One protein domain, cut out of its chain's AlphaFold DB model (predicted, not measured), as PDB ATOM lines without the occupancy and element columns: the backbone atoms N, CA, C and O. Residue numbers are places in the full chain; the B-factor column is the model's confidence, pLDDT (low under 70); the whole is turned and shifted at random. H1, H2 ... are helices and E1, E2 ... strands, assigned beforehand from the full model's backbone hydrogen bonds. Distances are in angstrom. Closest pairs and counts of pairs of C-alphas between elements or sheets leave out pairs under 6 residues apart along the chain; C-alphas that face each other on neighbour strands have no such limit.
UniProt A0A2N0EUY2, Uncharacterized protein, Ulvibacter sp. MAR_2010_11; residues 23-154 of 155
ATOM      1  N   VAL A  23      -1.118  39.919  49.739       45.38
ATOM      2  CA  VAL A  23      -2.034  39.378  50.759       45.38
ATOM      3  C   VAL A  23      -3.495  39.573  50.339       45.38
ATOM      4  O   VAL A  23      -4.278  38.630  50.388       45.38
ATOM      5  N   THR A  24      -3.839  40.753  49.814       57.69
ATOM      6  CA  THR A  24      -5.205  41.100  49.378       57.69
ATOM      7  C   THR A  24      -5.685  40.274  48.181       57.69
ATOM      8  O   THR A  24      -6.860  39.915  48.108       57.69
ATOM      9  N   ASN A  25      -4.775  39.902  47.275       61.84
ATOM     10  CA  ASN A  25      -5.070  39.037  46.132       61.84
ATOM     11  C   ASN A  25      -5.423  37.615  46.567       61.84
ATOM     12  O   ASN A  25      -6.425  37.057  46.121       61.84
ATOM     13  N   SER A  26      -4.611  37.030  47.459       68.88
ATOM     14  CA  SER A  26      -4.860  35.686  47.993       68.88
ATOM     15  C   SER A  26      -6.240  35.591  48.640       68.88
ATOM     16  O   SER A  26      -6.923  34.576  48.487       68.88
ATOM     17  N   ASP A  27      -6.651  36.656  49.323       84.06
ATOM     18  CA  ASP A  27      -7.914  36.709  50.045       84.06
ATOM     19  C   ASP A  27      -9.110  36.811  49.093       84.06
ATOM     20  O   ASP A  27     -10.070  36.062  49.268       84.06
ATOM     21  N   ALA A  28      -9.036  37.623  48.030       89.56
ATOM     22  CA  ALA A  28     -10.102  37.713  47.028       89.56
ATOM     23  C   ALA A  28     -10.296  36.396  46.253       89.56
ATOM     24  O   ALA A  28     -11.427  35.931  46.096       89.56
ATOM     25  N   TYR A  29      -9.206  35.744  45.825       90.88
ATOM     26  CA  TYR A  29      -9.290  34.439  45.159       90.88
ATOM     27  C   TYR A  29      -9.947  33.386  46.058       90.88
ATOM     28  O   TYR A  29     -10.900  32.723  45.645       90.88
ATOM     29  N   LYS A  30      -9.475  33.257  47.306       90.94
ATOM     30  CA  LYS A  30     -10.039  32.305  48.277       90.94
ATOM     31  C   LYS A  30     -11.488  32.623  48.606       90.94
ATOM     32  O   LYS A  30     -12.291  31.700  48.704       90.94
ATOM     33  N   PHE A  31     -11.817  33.903  48.762       92.75
ATOM     34  CA  PHE A  31     -13.177  34.352  49.022       92.75
ATOM     35  C   PHE A  31     -14.118  33.898  47.906       92.75
ATOM     36  O   PHE A  31     -15.090  33.213  48.196       92.75
ATOM     37  N   ILE A  32     -13.797  34.181  46.639       93.44
ATOM     38  CA  ILE A  32     -14.638  33.794  45.495       93.44
ATOM     39  C   ILE A  32     -14.765  32.267  45.402       93.44
ATOM     40  O   ILE A  32     -15.848  31.738  45.158       93.44
ATOM     41  N   GLN A  33     -13.677  31.529  45.629       92.38
ATOM     42  CA  GLN A  33     -13.728  30.064  45.634       92.38
ATOM     43  C   GLN A  33     -14.626  29.515  46.744       92.38
ATOM     44  O   GLN A  33     -15.389  28.579  46.507       92.38
ATOM     45  N   ASN A  34     -14.549  30.095  47.942       90.25
ATOM     46  CA  ASN A  34     -15.389  29.708  49.067       90.25
ATOM     47  C   ASN A  34     -16.850  30.128  48.863       90.25
ATOM     48  O   ASN A  34     -17.751  29.370  49.189       90.25
ATOM     49  N   TYR A  35     -17.081  31.297  48.273       90.75
ATOM     50  CA  TYR A  35     -18.409  31.780  47.916       90.75
ATOM     51  C   TYR A  35     -19.144  30.758  47.042       90.75
ATOM     52  O   TYR A  35     -20.249  30.334  47.373       90.75
ATOM     53  N   TYR A  36     -18.494  30.292  45.971       88.94
ATOM     54  CA  TYR A  36     -19.090  29.317  45.058       88.94
ATOM     55  C   TYR A  36     -19.144  27.888  45.605       88.94
ATOM     56  O   TYR A  36     -19.944  27.105  45.109       88.94
ATOM     57  N   SER A  37     -18.353  27.532  46.624       85.44
ATOM     58  CA  SER A  37     -18.406  26.186  47.219       85.44
ATOM     59  C   SER A  37     -19.676  25.949  48.039       85.44
ATOM     60  O   SER A  37     -20.094  24.807  48.212       85.44
ATOM     61  N   THR A  38     -20.292  27.026  48.532       79.00
ATOM     62  CA  THR A  38     -21.567  26.998  49.257       79.00
ATOM     63  C   THR A  38     -22.725  27.549  48.429       79.00
ATOM     64  O   THR A  38     -23.842  27.663  48.932       79.00
ATOM     65  N   PHE A  39     -22.465  27.935  47.179       79.62
ATOM     66  CA  PHE A  39     -23.464  28.528  46.307       79.62
ATOM     67  C   PHE A  39     -24.413  27.459  45.784       79.62
ATOM     68  O   PHE A  39     -24.026  26.563  45.035       79.62
ATOM     69  N   ALA A  40     -25.676  27.578  46.175       69.56
ATOM     70  CA  ALA A  40     -26.690  26.580  45.909       69.56
ATOM     71  C   ALA A  40     -27.933  27.232  45.313       69.56
ATOM     72  O   ALA A  40     -28.714  27.854  46.027       69.56
ATOM     73  N   THR A  41     -28.129  27.075  44.005       65.56
ATOM     74  CA  THR A  41     -29.351  27.499  43.309       65.56
ATOM     75  C   THR A  41     -29.687  26.499  42.197       65.56
ATOM     76  O   THR A  41     -28.786  25.984  41.535       65.56
ATOM     77  N   GLY A  42     -30.974  26.168  42.026       56.62
ATOM     78  CA  GLY A  42     -31.459  25.243  40.995       56.62
ATOM     79  C   GLY A  42     -32.970  24.963  41.068       56.62
ATOM     80  O   GLY A  42     -33.572  25.086  42.135       56.62
ATOM     81  N   TYR A  43     -33.586  24.621  39.930       55.97
ATOM     82  CA  TYR A  43     -35.024  24.327  39.792       55.97
ATOM     83  C   TYR A  43     -35.261  23.309  38.666       55.97
ATOM     84  O   TYR A  43     -34.510  23.300  37.688       55.97
ATOM     85  N   ASP A  44     -36.279  22.450  38.806       54.69
ATOM     86  CA  ASP A  44     -36.746  21.575  37.718       54.69
ATOM     87  C   ASP A  44     -37.781  22.279  36.814       54.69
ATOM     88  O   ASP A  44     -38.262  23.360  37.130       54.69
ATOM     89  N   LEU A  45     -38.119  21.673  35.667       51.62
ATOM     90  CA  LEU A  45     -39.115  22.207  34.717       51.62
ATOM     91  C   LEU A  45     -40.579  22.059  35.180       51.62
ATOM     92  O   LEU A  45     -41.478  22.411  34.424       51.62
ATOM     93  N   ASP A  46     -40.822  21.440  36.343       56.41
ATOM     94  CA  ASP A  46     -42.122  21.488  37.037       56.41
ATOM     95  C   ASP A  46     -42.113  22.586  38.115       56.41
ATOM     96  O   ASP A  46     -42.951  22.582  39.021       56.41
ATOM     97  N   ASP A  47     -41.129  23.485  38.057       51.06
ATOM     98  CA  ASP A  47     -40.960  24.638  38.929       51.06
ATOM     99  C   ASP A  47     -40.866  24.290  40.421       51.06
ATOM    100  O   ASP A  47     -41.219  25.083  41.301       51.06
ATOM    101  N   ARG A  48     -40.358  23.097  40.752       57.91
ATOM    102  CA  ARG A  48     -40.040  22.747  42.139       57.91
ATOM    103  C   ARG A  48     -38.624  23.184  42.459       57.91
ATOM    104  O   ARG A  48     -37.693  22.965  41.685       57.91
ATOM    105  N   TYR A  49     -38.458  23.757  43.649       54.72
ATOM    106  CA  TYR A  49     -37.141  24.035  44.207       54.72
ATOM    107  C   TYR A  49     -36.340  22.733  44.284       54.72
ATOM    108  O   TYR A  49     -36.696  21.814  45.028       54.72
ATOM    109  N   VAL A  50     -35.266  22.656  43.501       58.66
ATOM    110  CA  VAL A  50     -34.321  21.542  43.534       58.66
ATOM    111  C   VAL A  50     -32.964  22.136  43.817       58.66
ATOM    112  O   VAL A  50     -32.361  22.787  42.974       58.66
ATOM    113  N   ILE A  51     -32.452  21.892  45.013       58.72
ATOM    114  CA  ILE A  51     -31.124  22.369  45.355       58.72
ATOM    115  C   ILE A  51     -30.102  21.625  44.482       58.72
ATOM    116  O   ILE A  51     -29.797  20.463  44.738       58.72
ATOM    117  N   ILE A  52     -29.546  22.283  43.459       61.16
ATOM    118  CA  ILE A  52     -28.396  21.776  42.679       61.16
ATOM    119  C   ILE A  52     -27.095  22.131  43.447       61.16
ATOM    120  O   ILE A  52     -26.075  22.509  42.880       61.16
ATOM    121  N   SER A  53     -27.155  22.052  44.787       55.25
ATOM    122  CA  SER A  53     -26.307  22.754  45.776       55.25
ATOM    123  C   SER A  53     -24.817  22.509  45.699       55.25
ATOM    124  O   SER A  53     -24.062  23.234  46.331       55.25
ATOM    125  N   GLU A  54     -24.392  21.446  45.034       62.06
ATOM    126  CA  GLU A  54     -23.065  20.878  45.271       62.06
ATOM    127  C   GLU A  54     -22.146  20.984  44.054       62.06
ATOM    128  O   GLU A  54     -20.991  20.562  44.110       62.06
ATOM    129  N   ASN A  55     -22.639  21.562  42.954       69.88
ATOM    130  CA  ASN A  55     -21.963  21.457  41.662       69.88
ATOM    131  C   ASN A  55     -21.347  22.767  41.168       69.88
ATOM    132  O   ASN A  55     -20.712  22.763  40.115       69.88
ATOM    133  N   TYR A  56     -21.463  23.861  41.930       86.31
ATOM    134  CA  TYR A  56     -20.706  25.078  41.653       86.31
ATOM    135  C   TYR A  56     -19.247  24.898  42.079       86.31
ATOM    136  O   TYR A  56     -18.922  24.586  43.224       86.31
ATOM    137  N   LYS A  57     -18.332  25.093  41.131       90.44
ATOM    138  CA  LYS A  57     -16.893  25.006  41.364       90.44
ATOM    139  C   LYS A  57     -16.175  26.150  40.671       90.44
ATOM    140  O   LYS A  57     -16.076  26.179  39.446       90.44
ATOM    141  N   ALA A  58     -15.628  27.044  41.485       93.25
ATOM    142  CA  ALA A  58     -14.762  28.130  41.055       93.25
ATOM    143  C   ALA A  58     -13.283  27.723  41.141       93.25
ATOM    144  O   ALA A  58     -12.800  27.238  42.168       93.25
ATOM    145  N   ILE A  59     -12.546  27.938  40.057       94.06
ATOM    146  CA  ILE A  59     -11.102  27.707  39.978       94.06
ATOM    147  C   ILE A  59     -10.446  28.950  39.383       94.06
ATOM    148  O   ILE A  59     -10.981  29.558  38.460       94.06
ATOM    149  N   PHE A  60      -9.264  29.284  39.897       92.88
ATOM    150  CA  PHE A  60      -8.386  30.282  39.301       92.88
ATOM    151  C   PHE A  60      -7.112  29.626  38.770       92.88
ATOM    152  O   PHE A  60      -6.498  28.800  39.449       92.88
ATOM    153  N   SER A  61      -6.710  30.018  37.563       91.19
ATOM    154  CA  SER A  61      -5.409  29.707  36.971       91.19
ATOM    155  C   SER A  61      -4.795  31.005  36.448       91.19
ATOM    156  O   SER A  61      -5.232  31.531  35.430       91.19
ATOM    157  N   ASP A  62      -3.828  31.562  37.183       88.12
ATOM    158  CA  ASP A  62      -3.317  32.933  36.992       88.12
ATOM    159  C   ASP A  62      -4.437  33.991  36.930       88.12
ATOM    160  O   ASP A  62      -4.978  34.370  37.973       88.12
ATOM    161  N   THR A  63      -4.792  34.478  35.737       90.06
ATOM    162  CA  THR A  63      -5.862  35.473  35.549       90.06
ATOM    163  C   THR A  63      -7.153  34.890  35.029       90.06
ATOM    164  O   THR A  63      -8.163  35.587  35.000       90.06
ATOM    165  N   THR A  64      -7.162  33.604  34.696       94.56
ATOM    166  CA  THR A  64      -8.361  32.926  34.240       94.56
ATOM    167  C   THR A  64      -9.196  32.471  35.430       94.56
ATOM    168  O   THR A  64      -8.751  31.664  36.250       94.56
ATOM    169  N   PHE A  65     -10.424  32.974  35.501       95.81
ATOM    170  CA  PHE A  65     -11.485  32.463  36.355       95.81
ATOM    171  C   PHE A  65     -12.313  31.446  35.571       95.81
ATOM    172  O   PHE A  65     -12.795  31.743  34.479       95.81
ATOM    173  N   THR A  66     -12.510  30.257  36.130       96.50
ATOM    174  CA  THR A  66     -13.398  29.242  35.562       96.50
ATOM    175  C   THR A  66     -14.460  28.864  36.581       96.50
ATOM    176  O   THR A  66     -14.135  28.417  37.684       96.50
ATOM    177  N   LEU A  67     -15.725  28.989  36.183       93.75
ATOM    178  CA  LEU A  67     -16.879  28.522  36.937       93.75
ATOM    179  C   LEU A  67     -17.499  27.326  36.220       93.75
ATOM    180  O   LEU A  67     -17.924  27.425  35.073       93.75
ATOM    181  N   THR A  68     -17.543  26.187  36.903       90.94
ATOM    182  CA  THR A  68     -18.327  25.022  36.478       90.94
ATOM    183  C   THR A  68     -19.568  24.932  37.346       90.94
ATOM    184  O   THR A  68     -19.449  25.089  38.557       90.94
ATOM    185  N   PHE A  69     -20.727  24.686  36.751       85.69
ATOM    186  CA  PHE A  69     -21.985  24.477  37.466       85.69
ATOM    187  C   PHE A  69     -22.919  23.611  36.633       85.69
ATOM    188  O   PHE A  69     -22.710  23.466  35.432       85.69
ATOM    189  N   ASP A  70     -23.941  23.034  37.250       81.69
ATOM    190  CA  ASP A  70     -24.939  22.264  36.519       81.69
ATOM    191  C   ASP A  70     -26.238  23.059  36.361       81.69
ATOM    192  O   ASP A  70     -26.602  23.891  37.189       81.69
ATOM    193  N   THR A  71     -26.939  22.778  35.272       77.50
ATOM    194  CA  THR A  71     -28.247  23.331  34.907       77.50
ATOM    195  C   THR A  71     -29.172  22.187  34.519       77.50
ATOM    196  O   THR A  71     -28.700  21.092  34.221       77.50
ATOM    197  N   ILE A  72     -30.479  22.420  34.508       75.19
ATOM    198  CA  ILE A  72     -31.454  21.449  34.009       75.19
ATOM    199  C   ILE A  72     -31.956  21.952  32.656       75.19
ATOM    200  O   ILE A  72     -32.394  23.096  32.544       75.19
ATOM    201  N   ASP A  73     -31.854  21.125  31.615       73.38
ATOM    202  CA  ASP A  73     -32.373  21.480  30.292       73.38
ATOM    203  C   ASP A  73     -33.878  21.203  30.156       73.38
ATOM    204  O   ASP A  73     -34.514  20.642  31.045       73.38
ATOM    205  N   LYS A  74     -34.447  21.555  28.997       70.88
ATOM    206  CA  LYS A  74     -35.868  21.354  28.658       70.88
ATOM    207  C   LYS A  74     -36.351  19.892  28.657       70.88
ATOM    208  O   LYS A  74     -37.553  19.660  28.567       70.88
ATOM    209  N   ASN A  75     -35.447  18.917  28.706       78.88
ATOM    210  CA  ASN A  75     -35.766  17.492  28.792       78.88
ATOM    211  C   ASN A  75     -35.601  16.946  30.219       78.88
ATOM    212  O   ASN A  75     -35.856  15.766  30.441       78.88
ATOM    213  N   ARG A  76     -35.249  17.807  31.186       71.25
ATOM    214  CA  ARG A  76     -34.897  17.471  32.575       71.25
ATOM    215  C   ARG A  76     -33.571  16.742  32.730       71.25
ATOM    216  O   ARG A  76     -33.343  16.105  33.759       71.25
ATOM    217  N   ASP A  77     -32.693  16.864  31.745       80.25
ATOM    218  CA  ASP A  77     -31.352  16.317  31.851       80.25
ATOM    219  C   ASP A  77     -30.430  17.332  32.532       80.25
ATOM    220  O   ASP A  77     -30.488  18.540  32.277       80.25
ATOM    221  N   LEU A  78     -29.569  16.828  33.416       79.19
ATOM    222  CA  LEU A  78     -28.533  17.627  34.059       79.19
ATOM    223  C   LEU A  78     -27.448  17.954  33.025       79.19
ATOM    224  O   LEU A  78     -26.777  17.059  32.509       79.19
ATOM    225  N   GLN A  79     -27.263  19.238  32.742       82.62
ATOM    226  CA  GLN A  79     -26.263  19.748  31.814       82.62
ATOM    227  C   GLN A  79     -25.188  20.519  32.566       82.62
ATOM    228  O   GLN A  79     -25.479  21.492  33.264       82.62
ATOM    229  N   LYS A  80     -23.935  20.122  32.353       86.88
ATOM    230  CA  LYS A  80     -22.777  20.831  32.889       86.88
ATOM    231  C   LYS A  80     -22.481  22.074  32.060       86.88
ATOM    232  O   LYS A  80     -22.233  21.982  30.862       86.88
ATOM    233  N   GLN A  81     -22.428  23.209  32.735       87.00
ATOM    234  CA  GLN A  81     -22.001  24.495  32.211       87.00
ATOM    235  C   GLN A  81     -20.575  24.801  32.657       87.00
ATOM    236  O   GLN A  81     -20.171  24.492  33.781       87.00
ATOM    237  N   ILE A  82     -19.807  25.413  31.759       92.62
ATOM    238  CA  ILE A  82     -18.458  25.902  32.037       92.62
ATOM    239  C   ILE A  82     -18.354  27.306  31.456       92.62
ATOM    240  O   ILE A  82     -18.481  27.490  30.248       92.62
ATOM    241  N   VAL A  83     -18.090  28.281  32.320       93.88
ATOM    242  CA  VAL A  83     -17.776  29.658  31.936       93.88
ATOM    243  C   VAL A  83     -16.323  29.913  32.303       93.88
ATOM    244  O   VAL A  83     -15.914  29.642  33.431       93.88
ATOM    245  N   SER A  84     -15.529  30.400  31.351       96.44
ATOM    246  CA  SER A  84     -14.115  30.713  31.558       96.44
ATOM    247  C   SER A  84     -13.833  32.125  31.075       96.44
ATOM    248  O   SER A  84     -14.136  32.441  29.932       96.44
ATOM    249  N   ILE A  85     -13.261  32.951  31.947       95.94
ATOM    250  CA  ILE A  85     -13.072  34.389  31.740       95.94
ATOM    251  C   ILE A  85     -11.613  34.716  32.058       95.94
ATOM    252  O   ILE A  85     -11.154  34.406  33.159       95.94
ATOM    253  N   ASP A  86     -10.876  35.339  31.136       95.44
ATOM    254  CA  ASP A  86      -9.586  35.951  31.480       95.44
ATOM    255  C   ASP A  86      -9.829  37.345  32.061       95.44
ATOM    256  O   ASP A  86     -10.255  38.261  31.362       95.44
ATOM    257  N   LEU A  87      -9.569  37.511  33.358       94.44
ATOM    258  CA  LEU A  87      -9.841  38.761  34.065       94.44
ATOM    259  C   LEU A  87      -8.962  39.931  33.593       94.44
ATOM    260  O   LEU A  87      -9.315  41.074  33.868       94.44
ATOM    261  N   LYS A  88      -7.854  39.679  32.877       94.00
ATOM    262  CA  LYS A  88      -7.042  40.743  32.244       94.00
ATOM    263  C   LYS A  88      -7.766  41.428  31.088       94.00
ATOM    264  O   LYS A  88      -7.527  42.604  30.836       94.00
ATOM    265  N   ASP A  89      -8.638  40.695  30.399       95.44
ATOM    266  CA  ASP A  89      -9.351  41.182  29.215       95.44
ATOM    267  C   ASP A  89     -10.692  41.841  29.574       95.44
ATOM    268  O   ASP A  89     -11.372  42.404  28.710       95.44
ATOM    269  N   VAL A  90     -11.087  41.769  30.849       96.44
ATOM    270  CA  VAL A  90     -12.322  42.372  31.349       96.44
ATOM    271  C   VAL A  90     -12.133  43.878  31.488       96.44
ATOM    272  O   VAL A  90     -11.230  44.356  32.172       96.44
ATOM    273  N   ILE A  91     -13.023  44.622  30.837       95.69
ATOM    274  CA  ILE A  91     -13.070  46.085  30.818       95.69
ATOM    275  C   ILE A  91     -13.978  46.592  31.940       95.69
ATOM    276  O   ILE A  91     -13.616  47.529  32.649       95.69
ATOM    277  N   SER A  92     -15.143  45.965  32.112       94.38
ATOM    278  CA  SER A  92     -16.113  46.298  33.156       94.38
ATOM    279  C   SER A  92     -16.876  45.062  33.631       94.38
ATOM    280  O   SER A  92     -16.950  44.040  32.939       94.38
ATOM    281  N   ILE A  93     -17.438  45.171  34.834       94.81
ATOM    282  CA  ILE A  93     -18.439  44.245  35.359       94.81
ATOM    283  C   ILE A  93     -19.721  45.018  35.643       94.81
ATOM    284  O   ILE A  93     -19.660  46.135  36.149       94.81
ATOM    285  N   GLU A  94     -20.867  44.445  35.288       93.81
ATOM    286  CA  GLU A  94     -22.162  45.127  35.376       93.81
ATOM    287  C   GLU A  94     -23.261  44.177  35.884       93.81
ATOM    288  O   GLU A  94     -23.207  42.968  35.618       93.81
ATOM    289  N   PRO A  95     -24.285  44.692  36.589       90.19
ATOM    290  CA  PRO A  95     -25.489  43.927  36.904       90.19
ATOM    291  C   PRO A  95     -26.176  43.463  35.613       90.19
ATOM    292  O   PRO A  95     -26.410  44.265  34.712       90.19
ATOM    293  N   ASN A  96     -26.557  42.188  35.527       88.75
ATOM    294  CA  ASN A  96     -27.201  41.622  34.336       88.75
ATOM    295  C   ASN A  96     -28.548  40.957  34.642       88.75
ATOM    296  O   ASN A  96     -28.863  39.861  34.171       88.75
ATOM    297  N   GLY A  97     -29.341  41.634  35.469       83.12
ATOM    298  CA  GLY A  97     -30.662  41.173  35.869       83.12
ATOM    299  C   GLY A  97     -30.613  39.928  36.748       83.12
ATOM    300  O   GLY A  97     -29.636  39.666  37.453       83.12
ATOM    301  N   LEU A  98     -31.709  39.178  36.718       77.88
ATOM    302  CA  LEU A  98     -31.926  38.026  37.577       77.88
ATOM    303  C   LEU A  98     -32.530  36.867  36.789       77.88
ATOM    304  O   LEU A  98     -33.303  37.077  35.855       77.88
ATOM    305  N   ASP A  99     -32.162  35.647  37.163       73.38
ATOM    306  CA  ASP A  99     -32.903  34.463  36.750       73.38
ATOM    307  C   ASP A  99     -34.200  34.395  37.539       73.38
ATOM    308  O   ASP A  99     -34.188  34.442  38.769       73.38
ATOM    309  N   VAL A 100     -35.313  34.276  36.821       70.62
ATOM    310  CA  VAL A 100     -36.624  33.958  37.384       70.62
ATOM    311  C   VAL A 100     -37.043  32.565  36.957       70.62
ATOM    312  O   VAL A 100     -36.705  32.107  35.867       70.62
ATOM    313  N   VAL A 101     -37.843  31.930  37.798       64.50
ATOM    314  CA  VAL A 101     -38.680  30.797  37.413       64.50
ATOM    315  C   VAL A 101     -40.115  31.291  37.311       64.50
ATOM    316  O   VAL A 101     -40.615  31.943  38.229       64.50
ATOM    317  N   GLU A 102     -40.756  31.015  36.178       63.22
ATOM    318  CA  GLU A 102     -42.153  31.360  35.925       63.22
ATOM    319  C   GLU A 102     -43.039  30.151  36.215       63.22
ATOM    320  O   GLU A 102     -43.038  29.189  35.456       63.22
ATOM    321  N   ILE A 103     -43.832  30.222  37.282       62.66
ATOM    322  CA  ILE A 103     -44.822  29.195  37.603       62.66
ATOM    323  C   ILE A 103     -46.084  29.477  36.794       62.66
ATOM    324  O   ILE A 103     -46.759  30.495  36.991       62.66
ATOM    325  N   MET A 104     -46.402  28.564  35.877       58.03
ATOM    326  CA  MET A 104     -47.581  28.655  35.016       58.03
ATOM    327  C   MET A 104     -48.773  27.908  35.636       58.03
ATOM    328  O   MET A 104     -48.934  26.706  35.434       58.03
ATOM    329  N   ASP A 105     -49.623  28.637  36.371       66.56
ATOM    330  CA  ASP A 105     -50.953  28.184  36.826       66.56
ATOM    331  C   ASP A 105     -52.062  29.108  36.253       66.56
ATOM    332  O   ASP A 105     -51.919  29.630  35.145       66.56
ATOM    333  N   TYR A 106     -53.177  29.336  36.962       55.28
ATOM    334  CA  TYR A 106     -54.245  30.272  36.558       55.28
ATOM    335  C   TYR A 106     -53.777  31.738  36.409       55.28
ATOM    336  O   TYR A 106     -54.405  32.500  35.672       55.28
ATOM    337  N   GLU A 107     -52.680  32.121  37.070       66.81
ATOM    338  CA  GLU A 107     -51.953  33.385  36.901       66.81
ATOM    339  C   GLU A 107     -50.445  33.084  36.839       66.81
ATOM    340  O   GLU A 107     -49.964  32.184  37.529       66.81
ATOM    341  N   THR A 108     -49.692  33.816  36.011       64.19
ATOM    342  CA  THR A 108     -48.232  33.659  35.905       64.19
ATOM    343  C   THR A 108     -47.543  34.343  37.084       64.19
ATOM    344  O   THR A 108     -47.655  35.560  37.243       64.19
ATOM    345  N   TYR A 109     -46.790  33.578  37.878       62.75
ATOM    346  CA  TYR A 109     -45.971  34.090  38.982       62.75
ATOM    347  C   TYR A 109     -44.481  33.926  38.664       62.75
ATOM    348  O   TYR A 109     -44.050  32.829  38.328       62.75
ATOM    349  N   ALA A 110     -43.687  34.990  38.805       64.44
ATOM    350  CA  ALA A 110     -42.233  34.949  38.616       64.44
ATOM    351  C   ALA A 110     -41.507  34.967  39.973       64.44
ATOM    352  O   ALA A 110     -41.670  35.912  40.748       64.44
ATOM    353  N   ILE A 111     -40.705  33.937  40.260       65.81
ATOM    354  CA  ILE A 111     -39.911  33.811  41.491       65.81
ATOM    355  C   ILE A 111     -38.427  34.044  41.168       65.81
ATOM    356  O   ILE A 111     -37.886  33.323  40.328       65.81
ATOM    357  N   PRO A 112     -37.744  35.005  41.818       66.00
ATOM    358  CA  PRO A 112     -36.315  35.234  41.615       66.00
ATOM    359  C   PRO A 112     -35.478  34.063  42.158       66.00
ATOM    360  O   PRO A 112     -35.678  33.605  43.282       66.00
ATOM    361  N   VAL A 113     -34.527  33.592  41.356       71.06
ATOM    362  CA  VAL A 113     -33.641  32.449  41.635       71.06
ATOM    363  C   VAL A 113     -32.265  32.913  42.074       71.06
ATOM    364  O   VAL A 113     -31.757  32.503  43.115       71.06
ATOM    365  N   CYS A 114     -31.641  33.732  41.240       78.00
ATOM    366  CA  CYS A 114     -30.327  34.293  41.478       78.00
ATOM    367  C   CYS A 114     -30.169  35.538  40.620       78.00
ATOM    368  O   CYS A 114     -30.883  35.729  39.635       78.00
ATOM    369  N   TRP A 115     -29.223  36.377  40.989       84.00
ATOM    370  CA  TRP A 115     -28.850  37.523  40.188       84.00
ATOM    371  C   TRP A 115     -27.666  37.188  39.294       84.00
ATOM    372  O   TRP A 115     -27.023  36.149  39.447       84.00
ATOM    373  N   LYS A 116     -27.362  38.074  38.349       87.81
ATOM    374  CA  LYS A 116     -26.295  37.856  37.377       87.81
ATOM    375  C   LYS A 116     -25.324  39.017  37.329       87.81
ATOM    376  O   LYS A 116     -25.729  40.177  37.381       87.81
ATOM    377  N   LEU A 117     -24.052  38.686  37.136       92.88
ATOM    378  CA  LEU A 117     -23.017  39.638  36.746       92.88
ATOM    379  C   LEU A 117     -22.582  39.373  35.312       92.88
ATOM    380  O   LEU A 117     -22.288  38.232  34.948       92.88
ATOM    381  N   ALA A 118     -22.527  40.437  34.518       95.56
ATOM    382  CA  ALA A 118     -21.896  40.454  33.212       95.56
ATOM    383  C   ALA A 118     -20.434  40.891  33.349       95.56
ATOM    384  O   ALA A 118     -20.148  41.909  33.967       95.56
ATOM    385  N   PHE A 119     -19.522  40.140  32.739       97.38
ATOM    386  CA  PHE A 119     -18.111  40.474  32.573       97.38
ATOM    387  C   PHE A 119     -17.909  40.856  31.113       97.38
ATOM    388  O   PHE A 119     -18.046  40.012  30.221       97.38
ATOM    389  N   ILE A 120     -17.634  42.132  30.867       97.31
ATOM    390  CA  ILE A 120     -17.582  42.708  29.526       97.31
ATOM    391  C   ILE A 120     -16.126  42.803  29.090       97.31
ATOM    392  O   ILE A 120     -15.303  43.431  29.755       97.31
ATOM    393  N   THR A 121     -15.813  42.194  27.951       96.19
ATOM    394  CA  THR A 121     -14.517  42.306  27.271       96.19
ATOM    395  C   THR A 121     -14.681  43.095  25.970       96.19
ATOM    396  O   THR A 121     -15.786  43.488  25.597       96.19
ATOM    397  N   ALA A 122     -13.591  43.297  25.227       95.00
ATOM    398  CA  ALA A 122     -13.664  43.930  23.908       95.00
ATOM    399  C   ALA A 122     -14.473  43.118  22.875       95.00
ATOM    400  O   ALA A 122     -14.971  43.690  21.905       95.00
ATOM    401  N   ASN A 123     -14.575  41.798  23.059       94.94
ATOM    402  CA  ASN A 123     -15.097  40.884  22.040       94.94
ATOM    403  C   ASN A 123     -16.422  40.230  22.438       94.94
ATOM    404  O   ASN A 123     -17.202  39.848  21.568       94.94
ATOM    405  N   GLU A 124     -16.665  40.070  23.736       95.50
ATOM    406  CA  GLU A 124     -17.791  39.293  24.243       95.50
ATOM    407  C   GLU A 124     -18.173  39.660  25.679       95.50
ATOM    408  O   GLU A 124     -17.432  40.335  26.403       95.50
ATOM    409  N   THR A 125     -19.339  39.164  26.089       96.19
ATOM    410  CA  THR A 125     -19.869  39.288  27.444       96.19
ATOM    411  C   THR A 125     -20.076  37.903  28.032       96.19
ATOM    412  O   THR A 125     -20.806  37.086  27.472       96.19
ATOM    413  N   TYR A 126     -19.476  37.662  29.194       95.31
ATOM    414  CA  TYR A 126     -19.679  36.445  29.970       95.31
ATOM    415  C   TYR A 126     -20.640  36.720  31.113       95.31
ATOM    416  O   TYR A 126     -20.570  37.774  31.738       95.31
ATOM    417  N   VAL A 127     -21.521  35.772  31.414       91.62
ATOM    418  CA  VAL A 127     -22.530  35.938  32.462       91.62
ATOM    419  C   VAL A 127     -22.378  34.827  33.485       91.62
ATOM    420  O   VAL A 127     -22.302  33.656  33.114       91.62
ATOM    421  N   ILE A 128     -22.336  35.196  34.763       90.38
ATOM    422  CA  ILE A 128     -22.286  34.244  35.877       90.38
ATOM    423  C   ILE A 128     -23.365  34.561  36.907       90.38
ATOM    424  O   ILE A 128     -23.768  35.715  37.067       90.38
ATOM    425  N   ASN A 129     -23.793  33.524  37.616       87.75
ATOM    426  CA  ASN A 129     -24.809  33.614  38.653       87.75
ATOM    427  C   ASN A 129     -24.187  34.019  39.988       87.75
ATOM    428  O   ASN A 129     -23.167  33.466  40.392       87.75
ATOM    429  N   ILE A 130     -24.837  34.943  40.686       87.00
ATOM    430  CA  ILE A 130     -24.507  35.379  42.040       87.00
ATOM    431  C   ILE A 130     -25.778  35.471  42.896       87.00
ATOM    432  O   ILE A 130     -26.908  35.443  42.418       87.00
ATOM    433  N   TYR A 131     -25.580  35.584  44.196       79.06
ATOM    434  CA  TYR A 131     -26.586  35.719  45.234       79.06
ATOM    435  C   TYR A 131     -26.362  37.059  45.912       79.06
ATOM    436  O   TYR A 131     -25.239  37.354  46.328       79.06
ATOM    437  N   TYR A 132     -27.441  37.818  46.040       66.25
ATOM    438  CA  TYR A 132     -27.559  38.957  46.936       66.25
ATOM    439  C   TYR A 132     -29.039  39.169  47.269       66.25
ATOM    440  O   TYR A 132     -29.921  38.660  46.566       66.25
ATOM    441  N   GLU A 133     -29.316  39.850  48.379       63.38
ATOM    442  CA  GLU A 133     -30.692  40.074  48.837       63.38
ATOM    443  C   GLU A 133     -31.456  40.985  47.859       63.38
ATOM    444  O   GLU A 133     -30.864  41.836  47.209       63.38
ATOM    445  N   VAL A 134     -32.780  40.823  47.731       61.28
ATOM    446  CA  VAL A 134     -33.603  41.515  46.705       61.28
ATOM    447  C   VAL A 134     -33.475  43.050  46.748       61.28
ATOM    448  O   VAL A 134     -33.651  43.698  45.717       61.28
ATOM    449  N   ASP A 135     -33.103  43.610  47.901       67.25
ATOM    450  CA  ASP A 135     -32.956  45.051  48.135       67.25
ATOM    451  C   ASP A 135     -31.490  45.518  48.256       67.25
ATOM    452  O   ASP A 135     -31.228  46.676  48.596       67.25
ATOM    453  N   GLU A 136     -30.517  44.637  48.009       76.56
ATOM    454  CA  GLU A 136     -29.098  44.978  48.087       76.56
ATOM    455  C   GLU A 136     -28.597  45.553  46.754       76.56
ATOM    456  O   GLU A 136     -28.842  45.010  45.675       76.56
ATOM    457  N   ASP A 137     -27.868  46.669  46.824       84.50
ATOM    458  CA  ASP A 137     -27.118  47.187  45.683       84.50
ATOM    459  C   ASP A 137     -25.964  46.226  45.377       84.50
ATOM    460  O   ASP A 137     -25.024  46.092  46.165       84.50
ATOM    461  N   VAL A 138     -26.032  45.549  44.228       84.56
ATOM    462  CA  VAL A 138     -25.054  44.527  43.843       84.56
ATOM    463  C   VAL A 138     -23.625  45.054  43.823       84.56
ATOM    464  O   VAL A 138     -22.708  44.322  44.196       84.56
ATOM    465  N   GLU A 139     -23.423  46.325  43.469       88.69
ATOM    466  CA  GLU A 139     -22.098  46.949  43.438       88.69
ATOM    467  C   GLU A 139     -21.495  47.078  44.848       88.69
ATOM    468  O   GLU A 139     -20.280  47.210  45.027       88.69
ATOM    469  N   GLN A 140     -22.337  46.999  45.884       87.94
ATOM    470  CA  GLN A 140     -21.917  47.011  47.278       87.94
ATOM    471  C   GLN A 140     -21.610  45.630  47.850       87.94
ATOM    472  O   GLN A 140     -20.943  45.572  48.891       87.94
ATOM    473  N   THR A 141     -22.006  44.553  47.169       88.69
ATOM    474  CA  THR A 141     -21.791  43.179  47.634       88.69
ATOM    475  C   THR A 141     -20.302  42.833  47.709       88.69
ATOM    476  O   THR A 141     -19.474  43.305  46.921       88.69
ATOM    477  N   GLU A 142     -19.936  41.961  48.652       90.88
ATOM    478  CA  GLU A 142     -18.550  41.491  48.793       90.88
ATOM    479  C   GLU A 142     -18.068  40.743  47.543       90.88
ATOM    480  O   GLU A 142     -16.912  40.885  47.147       90.88
ATOM    481  N   ILE A 143     -18.960  39.996  46.880       92.00
ATOM    482  CA  ILE A 143     -18.630  39.252  45.660       92.00
ATOM    483  C   ILE A 143     -18.319  40.175  44.483       92.00
ATOM    484  O   ILE A 143     -17.323  39.950  43.792       92.00
ATOM    485  N   TYR A 144     -19.090  41.250  44.298       93.06
ATOM    486  CA  TYR A 144     -18.802  42.254  43.276       93.06
ATOM    487  C   TYR A 144     -17.453  42.925  43.538       93.06
ATOM    488  O   TYR A 144     -16.582  42.933  42.669       93.06
ATOM    489  N   LYS A 145     -17.236  43.412  44.766       92.62
ATOM    490  CA  LYS A 145     -15.987  44.078  45.168       92.62
ATOM    491  C   LYS A 145     -14.769  43.165  45.031       92.62
ATOM    492  O   LYS A 145     -13.701  43.631  44.639       92.62
ATOM    493  N   ALA A 146     -14.917  41.870  45.314       93.56
ATOM    494  CA  ALA A 146     -13.847  40.894  45.135       93.56
ATOM    495  C   ALA A 146     -13.440  40.757  43.658       93.56
ATOM    496  O   ALA A 146     -12.247  40.821  43.352       93.56
ATOM    497  N   PHE A 147     -14.404  40.624  42.740       94.88
ATOM    498  CA  PHE A 147     -14.112  40.587  41.304       94.88
ATOM    499  C   PHE A 147     -13.549  41.913  40.793       94.88
ATOM    500  O   PHE A 147     -12.550  41.912  40.075       94.88
ATOM    501  N   GLU A 148     -14.139  43.038  41.201       93.25
ATOM    502  CA  GLU A 148     -13.691  44.373  40.807       93.25
ATOM    503  C   GLU A 148     -12.221  44.605  41.185       93.25
ATOM    504  O   GLU A 148     -11.425  45.085  40.375       93.25
ATOM    505  N   ASN A 149     -11.838  44.211  42.401       91.62
ATOM    506  CA  ASN A 149     -10.467  44.328  42.882       91.62
ATOM    507  C   ASN A 149      -9.496  43.468  42.055       91.62
ATOM    508  O   ASN A 149      -8.440  43.948  41.645       91.62
ATOM    509  N   LEU A 150      -9.866  42.217  41.748       91.81
ATOM    510  CA  LEU A 150      -9.035  41.338  40.921       91.81
ATOM    511  C   LEU A 150      -8.831  41.881  39.502       91.81
ATOM    512  O   LEU A 150      -7.737  41.739  38.963       91.81
ATOM    513  N   ILE A 151      -9.844  42.513  38.908       91.88
ATOM    514  CA  ILE A 151      -9.748  43.109  37.567       91.88
ATOM    515  C   ILE A 151      -8.844  44.347  37.594       91.88
ATOM    516  O   ILE A 151      -7.898  44.434  36.813       91.88
ATOM    517  N   LYS A 152      -9.063  45.270  38.541       87.25
ATOM    518  CA  LYS A 152      -8.279  46.515  38.671       87.25
ATOM    519  C   LYS A 152      -6.784  46.276  38.882       87.25
ATOM    520  O   LYS A 152      -5.975  47.097  38.475       87.25
ATOM    521  N   ILE A 153      -6.413  45.177  39.535       75.88
ATOM    522  CA  ILE A 153      -5.009  44.832  39.810       75.88
ATOM    523  C   ILE A 153      -4.299  44.253  38.574       75.88
ATOM    524  O   ILE A 153      -3.068  44.225  38.525       75.88
ATOM    525  N   LYS A 154      -5.052  43.746  37.593       66.31
ATOM    526  CA  LYS A 154      -4.512  43.050  36.417       66.31
ATOM    527  C   LYS A 154      -4.454  43.922  35.155       66.31
ATOM    528  O   LYS A 154      -3.805  43.492  34.201       66.31
TER     529      LYS A 154
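Overview. This is residues 23 to 154 of the 155 residues of an uncharacterized protein of Ulvibacter sp. MAR_2010_11 (UniProt A0A2N0EUY2). Two three-stranded sheets, the larger E4 E5 E6 and the smaller E1 E2 E3, meet where E6 comes to E3; each has one helix packed on it, H2 on the larger and H1 on the smaller, and the helices touch. The long hairpin of E4 and E5 follows the longest axis, with its turn near Tyr 106 at one end. The 132 printed residues, of mixed class, have two named helices and six named strands in the order H1 E1 E2 E3 E4 E5 E6 H2. Both sheets are meanders, each strand the antiparallel neighbour of the one before. The whole is compact, with a radius of gyration of the C-alphas of 15.6 A, but elongated, spanning 52 by 29 by 29 A.

Along the chain. E4, residues 90 to 104, is 38.0 A long and bends by 51 degrees at residue 93; E5, 108 to 121, is 35.9 A and bends by 63 degrees at 111; E6 is 125 to 130. E1 is 57 to 61, E2 64 to 72, E3 78 to 86. H1, 23 to 37, begins at C-alpha (-2.034, 39.378, 50.759); H2, 142 to 154, ends at (-4.512, 43.050, 36.417).

Arrangement. In the twisted sheet E4 E5 E6, N 94 and O 118 are 2.9 A apart, N 119 and O 126 2.8 A. H2 is on it at a height of 9.1 A, over E5 and only just over E4, with 3 C-alphas there. The closest C-alphas of E3 and E6, Ile 85 and Tyr 126, are 7.1 A apart. In the other sheet, N 67 and O 83 are 2.8 A apart, N 59 and O 66 2.9 A. H1 is on one face at a height of 7.8 A, making two layers, a helix on a sheet; it runs along E1, at 14 degrees on the local plane. H1 and H2 touch at a steep tilt of 46 degrees, opposite ways, closest at the C-alphas of Ala 28 and Ala 146, 5.3 A. Every O i to N i+4 pair is within hydrogen-bond range in H1, and 8 of 9 in H2.

Size, cuts and confidence. The C-alphas farthest apart, Val 23 and Tyr 106, are 54.9 A apart. The printed part has no cut; the links H1 to E1 and E6 to H2 are long. Mean pLDDT of the printed part is 80.8, with residues 23 to 26, 40 to 55, 101 to 112, 132 to 135 and 154 under 70.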